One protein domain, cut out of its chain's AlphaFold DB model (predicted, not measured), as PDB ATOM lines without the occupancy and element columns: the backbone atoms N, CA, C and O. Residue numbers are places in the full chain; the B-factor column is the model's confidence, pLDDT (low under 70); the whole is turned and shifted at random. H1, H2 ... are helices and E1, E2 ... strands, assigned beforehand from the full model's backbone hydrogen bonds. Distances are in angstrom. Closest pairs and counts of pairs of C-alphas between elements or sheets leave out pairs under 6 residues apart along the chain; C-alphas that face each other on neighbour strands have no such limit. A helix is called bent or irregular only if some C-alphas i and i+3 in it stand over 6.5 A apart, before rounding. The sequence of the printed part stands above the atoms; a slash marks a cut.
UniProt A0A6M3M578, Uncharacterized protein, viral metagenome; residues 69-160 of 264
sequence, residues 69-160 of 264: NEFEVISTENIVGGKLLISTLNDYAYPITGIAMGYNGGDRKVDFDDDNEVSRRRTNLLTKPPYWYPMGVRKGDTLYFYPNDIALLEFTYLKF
ATOM      1  N   ASN A  69     133.061 115.789 159.314       86.56
ATOM      2  CA  ASN A  69     132.999 117.251 159.297       86.56
ATOM      3  C   ASN A  69     131.717 117.763 158.624       86.56
ATOM      4  O   ASN A  69     131.151 118.753 159.066       86.56
ATOM      5  N   GLU A  70     131.200 117.040 157.625       88.31
ATOM      6  CA  GLU A  70     129.947 117.397 156.932       88.31
ATOM      7  C   GLU A  70     128.705 117.329 157.844       88.31
ATOM      8  O   GLU A  70     127.666 117.920 157.550       88.31
ATOM      9  N   PHE A  71     128.809 116.627 158.978       92.00
ATOM     10  CA  PHE A  71     127.745 116.518 159.979       92.00
ATOM     11  C   PHE A  71     127.948 117.466 161.162       92.00
ATOM     12  O   PHE A  71     127.198 117.387 162.134       92.00
ATOM     13  N   GLU A  72     128.964 118.329 161.122       91.06
ATOM     14  CA  GLU A  72     129.178 119.330 162.158       91.06
ATOM     15  C   GLU A  72     128.110 120.420 162.064       91.06
ATOM     16  O   GLU A  72     127.908 121.044 161.021       91.06
ATOM     17  N   VAL A  73     127.431 120.668 163.179       92.44
ATOM     18  CA  VAL A  73     126.499 121.778 163.338       92.44
ATOM     19  C   VAL A  73     126.968 122.630 164.503       92.44
ATOM     20  O   VAL A  73     127.259 122.121 165.586       92.44
ATOM     21  N   ILE A  74     127.030 123.938 164.266       92.12
ATOM     22  CA  ILE A  74     127.250 124.948 165.297       92.12
ATOM     23  C   ILE A  74     125.920 125.666 165.497       92.12
ATOM     24  O   ILE A  74     125.407 126.291 164.567       92.12
ATOM     25  N   SER A  75     125.360 125.572 166.698       92.62
ATOM     26  CA  SER A  75     124.143 126.286 167.077       92.62
ATOM     27  C   SER A  75     124.386 127.166 168.298       92.62
ATOM     28  O   SER A  75     125.271 126.908 169.112       92.62
ATOM     29  N   THR A  76     123.621 128.246 168.428       93.88
ATOM     30  CA  THR A  76     123.660 129.101 169.617       93.88
ATOM     31  C   THR A  76     122.409 128.848 170.437       93.88
ATOM     32  O   THR A  76     121.305 129.184 170.014       93.88
ATOM     33  N   GLU A  77     122.594 128.291 171.627       93.69
ATOM     34  CA  GLU A  77     121.510 127.852 172.493       93.69
ATOM     35  C   GLU A  77     121.420 128.699 173.758       93.69
ATOM     36  O   GLU A  77     122.422 129.030 174.402       93.69
ATOM     37  N   ASN A  78     120.184 129.008 174.147       92.50
ATOM     38  CA  ASN A  78     119.907 129.625 175.435       92.50
ATOM     39  C   ASN A  78     119.849 128.539 176.508       92.50
ATOM     40  O   ASN A  78     119.051 127.605 176.433       92.50
ATOM     41  N   ILE A  79     120.675 128.687 177.535       92.81
ATOM     42  CA  ILE A  79     120.769 127.747 178.645       92.81
ATOM     43  C   ILE A  79     119.956 128.290 179.813       92.81
ATOM     44  O   ILE A  79     120.189 129.394 180.305       92.81
ATOM     45  N   VAL A  80     118.995 127.496 180.288       90.75
ATOM     46  CA  VAL A  80     118.113 127.894 181.390       90.75
ATOM     47  C   VAL A  80     118.431 127.050 182.616       90.75
ATOM     48  O   VAL A  80     118.186 125.844 182.646       90.75
ATOM     49  N   GLY A  81     119.002 127.683 183.644       89.69
ATOM     50  CA  GLY A  81     119.345 127.022 184.907       89.69
ATOM     51  C   GLY A  81     120.383 125.905 184.761       89.69
ATOM     52  O   GLY A  81     120.283 124.885 185.447       89.69
ATOM     53  N   GLY A  82     121.345 126.074 183.848       90.38
ATOM     54  CA  GLY A  82     122.387 125.085 183.566       90.38
ATOM     55  C   GLY A  82     121.883 123.852 182.821       90.38
ATOM     56  O   GLY A  82     122.443 122.773 182.997       90.38
ATOM     57  N   LYS A  83     120.801 123.959 182.041       93.12
ATOM     58  CA  LYS A  83     120.234 122.833 181.292       93.12
ATOM     59  C   LYS A  83     119.917 123.217 179.852       93.12
ATOM     60  O   LYS A  83     119.381 124.295 179.607       93.12
ATOM     61  N   LEU A  84     120.184 122.285 178.943       92.94
ATOM     62  CA  LEU A  84     119.690 122.267 177.569       92.94
ATOM     63  C   LEU A  84     118.984 120.935 177.330       92.94
ATOM     64  O   LEU A  84     119.534 119.871 177.630       92.94
ATOM     65  N   LEU A  85     117.758 120.994 176.828       91.25
ATOM     66  CA  LEU A  85     117.009 119.806 176.432       91.25
ATOM     67  C   LEU A  85     117.481 119.383 175.044       91.25
ATOM     68  O   LEU A  85     117.478 120.189 174.126       91.25
ATOM     69  N   ILE A  86     117.887 118.128 174.878       88.44
ATOM     70  CA  ILE A  86     118.354 117.628 173.577       88.44
ATOM     71  C   ILE A  86     117.204 117.608 172.568       88.44
ATOM     72  O   ILE A  86     117.421 117.869 171.395       88.44
ATOM     73  N   SER A  87     115.973 117.393 173.029       87.12
ATOM     74  CA  SER A  87     114.761 117.472 172.213       87.12
ATOM     75  C   SER A  87     114.502 118.833 171.551       87.12
ATOM     76  O   SER A  87     113.675 118.895 170.646       87.12
ATOM     77  N   THR A  88     115.188 119.918 171.941       87.25
ATOM     78  CA  THR A  88     115.139 121.182 171.179       87.25
ATOM     79  C   THR A  88     116.067 121.175 169.962       87.25
ATOM     80  O   THR A  88     115.910 122.010 169.076       87.25
ATOM     81  N   LEU A  89     117.003 120.225 169.901       88.06
ATOM     82  CA  LEU A  89     117.936 119.994 168.804       88.06
ATOM     83  C   LEU A  89     117.454 118.783 167.988       88.06
ATOM     84  O   LEU A  89     117.810 117.640 168.274       88.06
ATOM     85  N   ASN A  90     116.618 119.030 166.978       83.44
ATOM     86  CA  ASN A  90     115.907 117.975 166.235       83.44
ATOM     87  C   ASN A  90     116.819 116.934 165.562       83.44
ATOM     88  O   ASN A  90     116.373 115.828 165.269       83.44
ATOM     89  N   ASP A  91     118.071 117.287 165.292       89.81
ATOM     90  CA  ASP A  91     119.021 116.489 164.529       89.81
ATOM     91  C   ASP A  91     120.230 116.032 165.357       89.81
ATOM     92  O   ASP A  91     121.121 115.380 164.827       89.81
ATOM     93  N   TYR A  92     120.270 116.314 166.660       90.44
ATOM     94  CA  TYR A  92     121.431 116.044 167.506       90.44
ATOM     95  C   TYR A  92     121.767 114.548 167.651       90.44
ATOM     96  O   TYR A  92     120.953 113.750 168.121       90.44
ATOM     97  N   ALA A  93     123.024 114.189 167.373       87.88
ATOM     98  CA  ALA A  93     123.579 112.859 167.623       87.88
ATOM     99  C   ALA A  93     124.591 112.854 168.786       87.88
ATOM    100  O   ALA A  93     124.378 112.178 169.806       87.88
ATOM    101  N   TYR A  94     125.689 113.612 168.660       86.31
ATOM    102  CA  TYR A  94     126.809 113.590 169.615       86.31
ATOM    103  C   TYR A  94     127.366 114.984 169.921       86.31
ATOM    104  O   TYR A  94     127.537 115.774 168.998       86.31
ATOM    105  N   PRO A  95     127.744 115.280 171.179       85.88
ATOM    106  CA  PRO A  95     128.379 116.548 171.506       85.88
ATOM    107  C   PRO A  95     129.843 116.526 171.050       85.88
ATOM    108  O   PRO A  95     130.566 115.563 171.323       85.88
ATOM    109  N   ILE A  96     130.300 117.600 170.405       84.44
ATOM    110  CA  ILE A  96     131.722 117.818 170.120       84.44
ATOM    111  C   ILE A  96     132.261 118.803 171.152       84.44
ATOM    112  O   ILE A  96     133.040 118.437 172.027       84.44
ATOM    113  N   THR A  97     131.854 120.066 171.099       86.31
ATOM    114  CA  THR A  97     132.379 121.087 172.005       86.31
ATOM    115  C   THR A  97     131.354 122.175 172.265       86.31
ATOM    116  O   THR A  97     130.275 122.175 171.688       86.31
ATOM    117  N   GLY A  98     131.646 123.051 173.218       89.44
ATOM    118  CA  GLY A  98     130.791 124.180 173.526       89.44
ATOM    119  C   GLY A  98     131.625 125.360 173.992       89.44
ATOM    120  O   GLY A  98     132.703 125.174 174.562       89.44
ATOM    121  N   ILE A  99     131.127 126.565 173.763       90.94
ATOM    122  CA  ILE A  99     131.715 127.815 174.226       90.94
ATOM    123  C   ILE A  99     130.628 128.581 174.976       90.94
ATOM    124  O   ILE A  99     129.625 129.000 174.405       90.94
ATOM    125  N   ALA A 100     130.815 128.740 176.284       92.00
ATOM    126  CA  ALA A 100     129.992 129.605 177.111       92.00
ATOM    127  C   ALA A 100     130.327 131.060 176.761       92.00
ATOM    128  O   ALA A 100     131.417 131.546 177.081       92.00
ATOM    129  N   MET A 101     129.403 131.722 176.069       89.62
ATOM    130  CA  MET A 101     129.614 133.054 175.508       89.62
ATOM    131  C   MET A 101     129.432 134.138 176.569       89.62
ATOM    132  O   MET A 101     128.463 134.115 177.332       89.62
ATOM    133  N   GLY A 102     130.361 135.097 176.621       84.44
ATOM    134  CA  GLY A 102     130.316 136.216 177.570       84.44
ATOM    135  C   GLY A 102     130.354 135.798 179.048       84.44
ATOM    136  O   GLY A 102     130.062 136.604 179.936       84.44
ATOM    137  N   TYR A 103     130.708 134.545 179.333       86.06
ATOM    138  CA  TYR A 103     130.689 133.987 180.672       86.06
ATOM    139  C   TYR A 103     131.857 134.504 181.518       86.06
ATOM    140  O   TYR A 103     133.030 134.256 181.232       86.06
ATOM    141  N   ASN A 104     131.545 135.201 182.614       83.25
ATOM    142  CA  ASN A 104     132.552 135.776 183.509       83.25
ATOM    143  C   ASN A 104     133.539 136.712 182.767       83.25
ATOM    144  O   ASN A 104     134.763 136.628 182.914       83.25
ATOM    145  N   GLY A 105     132.988 137.588 181.921       82.44
ATOM    146  CA  GLY A 105     133.743 138.623 181.210       82.44
ATOM    147  C   GLY A 105     134.500 138.146 179.966       82.44
ATOM    148  O   GLY A 105     135.302 138.911 179.435       82.44
ATOM    149  N   GLY A 106     134.267 136.917 179.492       87.69
ATOM    150  CA  GLY A 106     134.825 136.430 178.229       87.69
ATOM    151  C   GLY A 106     134.291 135.063 177.816       87.69
ATOM    152  O   GLY A 106     133.525 134.437 178.537       87.69
ATOM    153  N   ASP A 107     134.720 134.581 176.656       90.06
ATOM    154  CA  ASP A 107     134.272 133.286 176.150       90.06
ATOM    155  C   ASP A 107     135.072 132.149 176.790       90.06
ATOM    156  O   ASP A 107     136.306 132.193 176.890       90.06
ATOM    157  N   ARG A 108     134.369 131.119 177.269       89.75
ATOM    158  CA  ARG A 108     134.976 129.986 177.978       89.75
ATOM    159  C   ARG A 108     134.573 128.675 177.337       89.75
ATOM    160  O   ARG A 108     133.395 128.376 177.198       89.75
ATOM    161  N   LYS A 109     135.563 127.849 177.010       88.75
ATOM    162  CA  LYS A 109     135.313 126.502 176.505       88.75
ATOM    163  C   LYS A 109     134.635 125.638 177.574       88.75
ATOM    164  O   LYS A 109     135.079 125.613 178.720       88.75
ATOM    165  N   VAL A 110     133.608 124.906 177.160       88.31
ATOM    166  CA  VAL A 110     132.918 123.872 177.927       88.31
ATOM    167  C   VAL A 110     133.507 122.512 177.562       88.31
ATOM    168  O   VAL A 110     133.500 122.109 176.394       88.31
ATOM    169  N   ASP A 111     134.023 121.798 178.561       83.81
ATOM    170  CA  ASP A 111     134.467 120.413 178.397       83.81
ATOM    171  C   ASP A 111     133.286 119.454 178.638       83.81
ATOM    172  O   ASP A 111     132.640 119.504 179.683       83.81
ATOM    173  N   PHE A 112     132.997 118.578 177.671       83.50
ATOM    174  CA  PHE A 112     132.012 117.507 177.839       83.50
ATOM    175  C   PHE A 112     132.690 116.270 178.417       83.50
ATOM    176  O   PHE A 112     133.515 115.643 177.750       83.50
ATOM    177  N   ASP A 113     132.328 115.936 179.650       80.44
ATOM    178  CA  ASP A 113     132.934 114.862 180.431       80.44
ATOM    179  C   ASP A 113     131.871 113.838 180.873       80.44
ATOM    180  O   ASP A 113     130.659 114.068 180.773       80.44
ATOM    181  N   ASP A 114     132.325 112.675 181.345       81.69
ATOM    182  CA  ASP A 114     131.439 111.672 181.931       81.69
ATOM    183  C   ASP A 114     130.961 112.078 183.338       81.69
ATOM    184  O   ASP A 114     131.473 113.005 183.977       81.69
ATOM    185  N   ASP A 115     129.939 111.383 183.840       82.19
ATOM    186  CA  ASP A 115     129.316 111.745 185.116       82.19
ATOM    187  C   ASP A 115     130.275 111.562 186.311       82.19
ATOM    188  O   ASP A 115     130.193 112.286 187.308       82.19
ATOM    189  N   ASN A 116     131.236 110.640 186.194       80.81
ATOM    190  CA  ASN A 116     132.241 110.377 187.222       80.81
ATOM    191  C   ASN A 116     133.266 111.511 187.305       80.81
ATOM    192  O   ASN A 116     133.593 111.969 188.400       80.81
ATOM    193  N   GLU A 117     133.746 111.993 186.165       81.19
ATOM    194  CA  GLU A 117     134.706 113.082 186.053       81.19
ATOM    195  C   GLU A 117     134.078 114.407 186.481       81.19
ATOM    196  O   GLU A 117     134.694 115.156 187.245       81.19
ATOM    197  N   VAL A 118     132.824 114.669 186.098       83.19
ATOM    198  CA  VAL A 118     132.091 115.846 186.585       83.19
ATOM    199  C   VAL A 118     131.885 115.771 188.098       83.19
ATOM    200  O   VAL A 118     132.111 116.760 188.798       83.19
ATOM    201  N   SER A 119     131.523 114.606 188.644       83.62
ATOM    202  CA  SER A 119     131.400 114.418 190.096       83.62
ATOM    203  C   SER A 119     132.737 114.630 190.821       83.62
ATOM    204  O   SER A 119     132.806 115.358 191.820       83.62
ATOM    205  N   ARG A 120     133.832 114.084 190.279       83.19
ATOM    206  CA  ARG A 120     135.193 114.264 190.802       83.19
ATOM    207  C   ARG A 120     135.601 115.734 190.810       83.19
ATOM    208  O   ARG A 120     136.125 116.211 191.814       83.19
ATOM    209  N   ARG A 121     135.323 116.464 189.727       82.19
ATOM    210  CA  ARG A 121     135.667 117.887 189.609       82.19
ATOM    211  C   ARG A 121     134.838 118.798 190.506       82.19
ATOM    212  O   ARG A 121     135.314 119.831 190.962       82.19
ATOM    213  N   ARG A 122     133.599 118.405 190.798       79.31
ATOM    214  CA  ARG A 122     132.731 119.144 191.725       79.31
ATOM    215  C   ARG A 122     133.096 118.936 193.192       79.31
ATOM    216  O   ARG A 122     132.846 119.822 194.000       79.31
ATOM    217  N   THR A 123     133.639 117.773 193.541       81.44
ATOM    218  CA  THR A 123     133.948 117.400 194.932       81.44
ATOM    219  C   THR A 123     135.384 117.726 195.336       81.44
ATOM    220  O   THR A 123     135.643 117.987 196.509       81.44
ATOM    221  N   ASN A 124     136.323 117.733 194.388       79.62
ATOM    222  CA  ASN A 124     137.740 117.909 194.680       79.62
ATOM    223  C   ASN A 124     138.214 119.355 194.463       79.62
ATOM    224  O   ASN A 124     138.332 119.827 193.335       79.62
ATOM    225  N   LEU A 125     138.605 120.023 195.549       68.06
ATOM    226  CA  LEU A 125     139.170 121.380 195.541       68.06
ATOM    227  C   LEU A 125     140.488 121.514 194.754       68.06
ATOM    228  O   LEU A 125     140.833 122.615 194.339       68.06
ATOM    229  N   LEU A 126     141.230 120.419 194.552       75.06
ATOM    230  CA  LEU A 126     142.488 120.407 193.792       75.06
ATOM    231  C   LEU A 126     142.277 120.240 192.281       75.06
ATOM    232  O   LEU A 126     143.239 120.265 191.514       75.06
ATOM    233  N   THR A 127     141.037 120.028 191.841       77.88
ATOM    234  CA  THR A 127     140.706 119.936 190.416       77.88
ATOM    235  C   THR A 127     140.267 121.286 189.862       77.88
ATOM    236  O   THR A 127     139.997 122.227 190.606       77.88
ATOM    237  N   LYS A 128     140.244 121.403 188.531       76.56
ATOM    238  CA  LYS A 128     139.889 122.647 187.847       76.56
ATOM    239  C   LYS A 128     138.492 123.115 188.291       76.56
ATOM    240  O   LYS A 128     137.529 122.380 188.069       76.56
ATOM    241  N   PRO A 129     138.366 124.309 188.896       76.44
ATOM    242  CA  PRO A 129     137.090 124.779 189.412       76.44
ATOM    243  C   PRO A 129     136.110 125.055 188.259       76.44
ATOM    244  O   PRO A 129     136.508 125.708 187.287       76.44
ATOM    245  N   PRO A 130     134.829 124.653 188.384       76.50
ATOM    246  CA  PRO A 130     133.831 124.806 187.320       76.50
ATOM    247  C   PRO A 130     133.685 126.252 186.830       76.50
ATOM    248  O   PRO A 130     133.499 126.499 185.649       76.50
ATOM    249  N   TYR A 131     133.840 127.223 187.734       79.69
ATOM    250  CA  TYR A 131     133.707 128.650 187.435       79.69
ATOM    251  C   TYR A 131     134.715 129.182 186.402       79.69
ATOM    252  O   TYR A 131     134.422 130.116 185.664       79.69
ATOM    253  N   TRP A 132     135.913 128.602 186.328       81.31
ATOM    254  CA  TRP A 132     136.922 128.988 185.331       81.31
ATOM    255  C   TRP A 132     137.027 127.982 184.184       81.31
ATOM    256  O   TRP A 132     137.539 128.318 183.115       81.31
ATOM    257  N   TYR A 133     136.537 126.765 184.412       85.62
ATOM    258  CA  TYR A 133     136.548 125.654 183.473       85.62
ATOM    259  C   TYR A 133     135.157 125.018 183.439       85.62
ATOM    260  O   TYR A 133     134.935 124.015 184.125       85.62
ATOM    261  N   PRO A 134     134.214 125.621 182.693       89.56
ATOM    262  CA  PRO A 134     132.870 125.092 182.550       89.56
ATOM    263  C   PRO A 134     132.855 123.656 182.028       89.56
ATOM    264  O   PRO A 134     133.712 123.248 181.242       89.56
ATOM    265  N   MET A 135     131.851 122.892 182.445       88.38
ATOM    266  CA  MET A 135     131.712 121.481 182.097       88.38
ATOM    267  C   MET A 135     130.281 121.149 181.710       88.38
ATOM    268  O   MET A 135     129.339 121.653 182.319       88.38
ATOM    269  N   GLY A 136     130.131 120.255 180.741       89.00
ATOM    270  CA  GLY A 136     128.862 119.678 180.323       89.00
ATOM    271  C   GLY A 136     128.822 118.178 180.604       89.00
ATOM    272  O   GLY A 136     129.813 117.480 180.407       89.00
ATOM    273  N   VAL A 137     127.669 117.660 181.025       89.19
ATOM    274  CA  VAL A 137     127.407 116.216 181.107       89.19
ATOM    275  C   VAL A 137     126.042 115.896 180.523       89.19
ATOM    276  O   VAL A 137     125.038 116.538 180.837       89.19
ATOM    277  N   ARG A 138     125.989 114.861 179.685       88.06
ATOM    278  CA  ARG A 138     124.731 114.321 179.169       88.06
ATOM    279  C   ARG A 138     124.128 113.350 180.177       88.06
ATOM    280  O   ARG A 138     124.768 112.367 180.539       88.06
ATOM    281  N   LYS A 139     122.872 113.577 180.571       87.06
ATOM    282  CA  LYS A 139     122.069 112.614 181.338       87.06
ATOM    283  C   LYS A 139     120.707 112.447 180.674       87.06
ATOM    284  O   LYS A 139     119.864 113.338 180.744       87.06
ATOM    285  N   GLY A 140     120.496 111.302 180.025       87.25
ATOM    286  CA  GLY A 140     119.282 111.050 179.246       87.25
ATOM    287  C   GLY A 140     119.108 112.072 178.117       87.25
ATOM    288  O   GLY A 140     120.009 112.226 177.286       87.25
ATOM    289  N   ASP A 141     117.966 112.767 178.127       90.19
ATOM    290  CA  ASP A 141     117.568 113.801 177.153       90.19
ATOM    291  C   ASP A 141     118.003 115.227 177.552       90.19
ATOM    292  O   ASP A 141     117.528 116.222 177.014       90.19
ATOM    293  N   THR A 142     118.875 115.381 178.549       91.25
ATOM    294  CA  THR A 142     119.288 116.710 179.020       91.25
ATOM    295  C   THR A 142     120.802 116.814 179.116       91.25
ATOM    296  O   THR A 142     121.471 115.959 179.705       91.25
ATOM    297  N   LEU A 143     121.341 117.894 178.556       91.75
ATOM    298  CA  LEU A 143     122.706 118.344 178.788       91.75
ATOM    299  C   LEU A 143     122.702 119.272 180.001       91.75
ATOM    300  O   LEU A 143     122.035 120.306 180.011       91.75
ATOM    301  N   TYR A 144     123.419 118.866 181.041       92.00
ATOM    302  CA  TYR A 144     123.624 119.655 182.246       92.00
ATOM    303  C   TYR A 144     124.950 120.387 182.142       92.00
ATOM    304  O   TYR A 144     125.967 119.768 181.836       92.00
ATOM    305  N   PHE A 145     124.941 121.671 182.464       92.00
ATOM    306  CA  PHE A 145     126.108 122.532 182.450       92.00
ATOM    307  C   PHE A 145     126.423 123.011 183.855       92.00
ATOM    308  O   PHE A 145     125.534 123.383 184.620       92.00
ATOM    309  N   TYR A 146     127.710 123.005 184.171       89.44
ATOM    310  CA  TYR A 146     128.249 123.519 185.412       89.44
ATOM    311  C   TYR A 146     129.313 124.559 185.084       89.44
ATOM    312  O   TYR A 146     130.243 124.244 184.342       89.44
ATOM    313  N   PRO A 147     129.246 125.755 185.677       88.25
ATOM    314  CA  PRO A 147     128.235 126.232 186.624       88.25
ATOM    315  C   PRO A 147     126.883 126.556 185.956       88.25
ATOM    316  O   PRO A 147     126.780 126.684 184.740       88.25
ATOM    317  N   ASN A 148     125.820 126.628 186.764       90.44
ATOM    318  CA  ASN A 148     124.434 126.679 186.274       90.44
ATOM    319  C   ASN A 148     123.991 128.079 185.796       90.44
ATOM    320  O   ASN A 148     122.835 128.260 185.418       90.44
ATOM    321  N   ASP A 149     124.880 129.068 185.883       89.75
ATOM    322  CA  ASP A 149     124.678 130.472 185.511       89.75
ATOM    323  C   ASP A 149     125.139 130.786 184.077       89.75
ATOM    324  O   ASP A 149     125.053 131.931 183.638       89.75
ATOM    325  N   ILE A 150     125.593 129.780 183.323       90.50
ATOM    326  CA  ILE A 150     125.800 129.902 181.876       90.50
ATOM    327  C   ILE A 150     124.438 130.161 181.228       90.50
ATOM    328  O   ILE A 150     123.524 129.352 181.382       90.50
ATOM    329  N   ALA A 151     124.312 131.290 180.527       92.06
ATOM    330  CA  ALA A 151     123.071 131.718 179.881       92.06
ATOM    331  C   ALA A 151     123.060 131.459 178.369       92.06
ATOM    332  O   ALA A 151     122.007 131.174 177.805       92.06
ATOM    333  N   LEU A 152     124.223 131.544 177.720       93.19
ATOM    334  CA  LEU A 152     124.364 131.389 176.276       93.19
ATOM    335  C   LEU A 152     125.514 130.431 175.969       93.19
ATOM    336  O   LEU A 152     126.609 130.562 176.526       93.19
ATOM    337  N   LEU A 153     125.250 129.471 175.090       93.44
ATOM    338  CA  LEU A 153     126.204 128.456 174.676       93.44
ATOM    339  C   LEU A 153     126.249 128.396 173.153       93.44
ATOM    340  O   LEU A 153     125.250 128.075 172.520       93.44
ATOM    341  N   GLU A 154     127.415 128.644 172.571       93.88
ATOM    342  CA  GLU A 154     127.698 128.167 171.220       93.88
ATOM    343  C   GLU A 154     128.028 126.678 171.327       93.88
ATOM    344  O   GLU A 154     128.999 126.296 171.980       93.88
ATOM    345  N   PHE A 155     127.170 125.828 170.780       91.38
ATOM    346  CA  PHE A 155     127.242 124.384 170.893       91.38
ATOM    347  C   PHE A 155     127.579 123.761 169.544       91.38
ATOM    348  O   PHE A 155     126.845 123.909 168.572       91.38
ATOM    349  N   THR A 156     128.688 123.029 169.510       91.06
ATOM    350  CA  THR A 156     129.129 122.262 168.350       91.06
ATOM    351  C   THR A 156     128.801 120.793 168.571       91.06
ATOM    352  O   THR A 156     129.274 120.173 169.536       91.06
ATOM    353  N   TYR A 157     128.023 120.209 167.668       91.00
ATOM    354  CA  TYR A 157     127.596 118.818 167.748       91.00
ATOM    355  C   TYR A 157     127.572 118.145 166.376       91.00
ATOM    356  O   TYR A 157     127.558 118.800 165.342       91.00
ATOM    357  N   LEU A 158     127.580 116.813 166.382       91.38
ATOM    358  CA  LEU A 158     127.296 116.012 165.198       91.38
ATOM    359  C   LEU A 158     125.796 115.841 165.061       91.38
ATOM    360  O   LEU A 158     125.167 115.353 166.007       91.38
ATOM    361  N   LYS A 159     125.247 116.188 163.897       94.00
ATOM    362  CA  LYS A 159     123.877 115.832 163.539       94.00
ATOM    363  C   LYS A 159     123.786 114.418 162.966       94.00
ATOM    364  O   LYS A 159     124.763 113.892 162.436       94.00
ATOM    365  N   PHE A 160     122.613 113.800 163.060       92.31
ATOM    366  CA  PHE A 160     122.304 112.619 162.261       92.31
ATOM    367  C   PHE A 160     122.289 112.985 160.770       92.31
ATOM    368  O   PHE A 160     121.854 114.087 160.423       92.31
TER     369      PHE A 160
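What this domain is: This is residues 69 to 160 of the 264 residues of an uncharacterized protein of viral metagenome (UniProt A0A6M3M578). One strongly twisted sheet of seven strands curls like part of a barrel and folds back on itself, so that E1 and E7 face E4, E5, E6 and E2, with the bent strand E3 as the hinge. The single helix H1 packs over E5, and residues 123 to 128, at its end and just after it, stick out from the body. The printed part has 92 residues, with elements in the order E1, E2, E3, E4, H1, E5, E6, E7; it is mostly strand. The sheet is mixed, in the order E1, E7, E3, E4, E5, E6, E2. The whole is compact, with a radius of gyration of the C-alphas of 12.7 A and spans of 39 by 29 by 25 A.

How they stand to each other: E1, residues 72 to 78, is an edge strand, antiparallel to E7, residues 152 to 159, at 149 degrees; N 73 and O 157 are 2.9 A apart, within hydrogen-bond range. E2, residues 83 to 85, is the other edge strand, antiparallel to E6, residues 142 to 146, with N 143 and O 84 at 2.8 A. The closest C-alphas of E1 and E2 are those of Asn 78 and Leu 84, 7.7 A apart. E3, residues 92 to 100, bends by 72 degrees at residue 96 and is antiparallel to E7, with N 156 and O 97 at 2.8 A. E3 and E4, residues 108 to 112, form a hairpin, with N 110 and O 98 at 2.8 A. E4 pairs in a staggered way, with E3 over residues 108 to 110 and with E5, residues 135 to 139, over residues 111 to 112. E4 and E5 are parallel at 34 degrees, with N 136 and O 111 at 2.8 A. H1, residues 115 to 123, lies between them along the chain, a strand-helix-strand unit with a right-handed crossover. H1 is on the sheet at a height of 10.1 A, over E5 and only just over E6, where 3 of its C-alphas fall. It runs slantwise to the strands, at 42 degrees to E5 on the local plane; the closest C-alphas of H1 and E5 are those of Asp 115 and Val 137, 6.3 A apart. In H1 every O i to N i+4 pair is within hydrogen-bond range. E5 and E6 form a hairpin, with N 137 and O 144 at 2.8 A. E1 and E5 are apart.

Where its parts are: E1 starts at C-alpha 72, (129.178, 119.330, 162.158), and measures 19.2 A from first to last C-alpha. E3 measures 18.7 A, E4 12.8 A, E5 13.1 A and E6 12.9 A. H1 measures 12.2 A from C-alpha 115 at (129.316, 111.745, 185.116). E7 measures 20.1 A and ends at C-alpha 159, (123.877, 115.832, 163.539).

The domain as a whole: The two C-alphas farthest apart, those of Glu 70 and Leu 125, are 39.9 A from each other. The printed part has no cut. The link from H1 to E5, with 11 residues, is long. The mean pLDDT of the printed part is 87.3, and residue 125 is under 70.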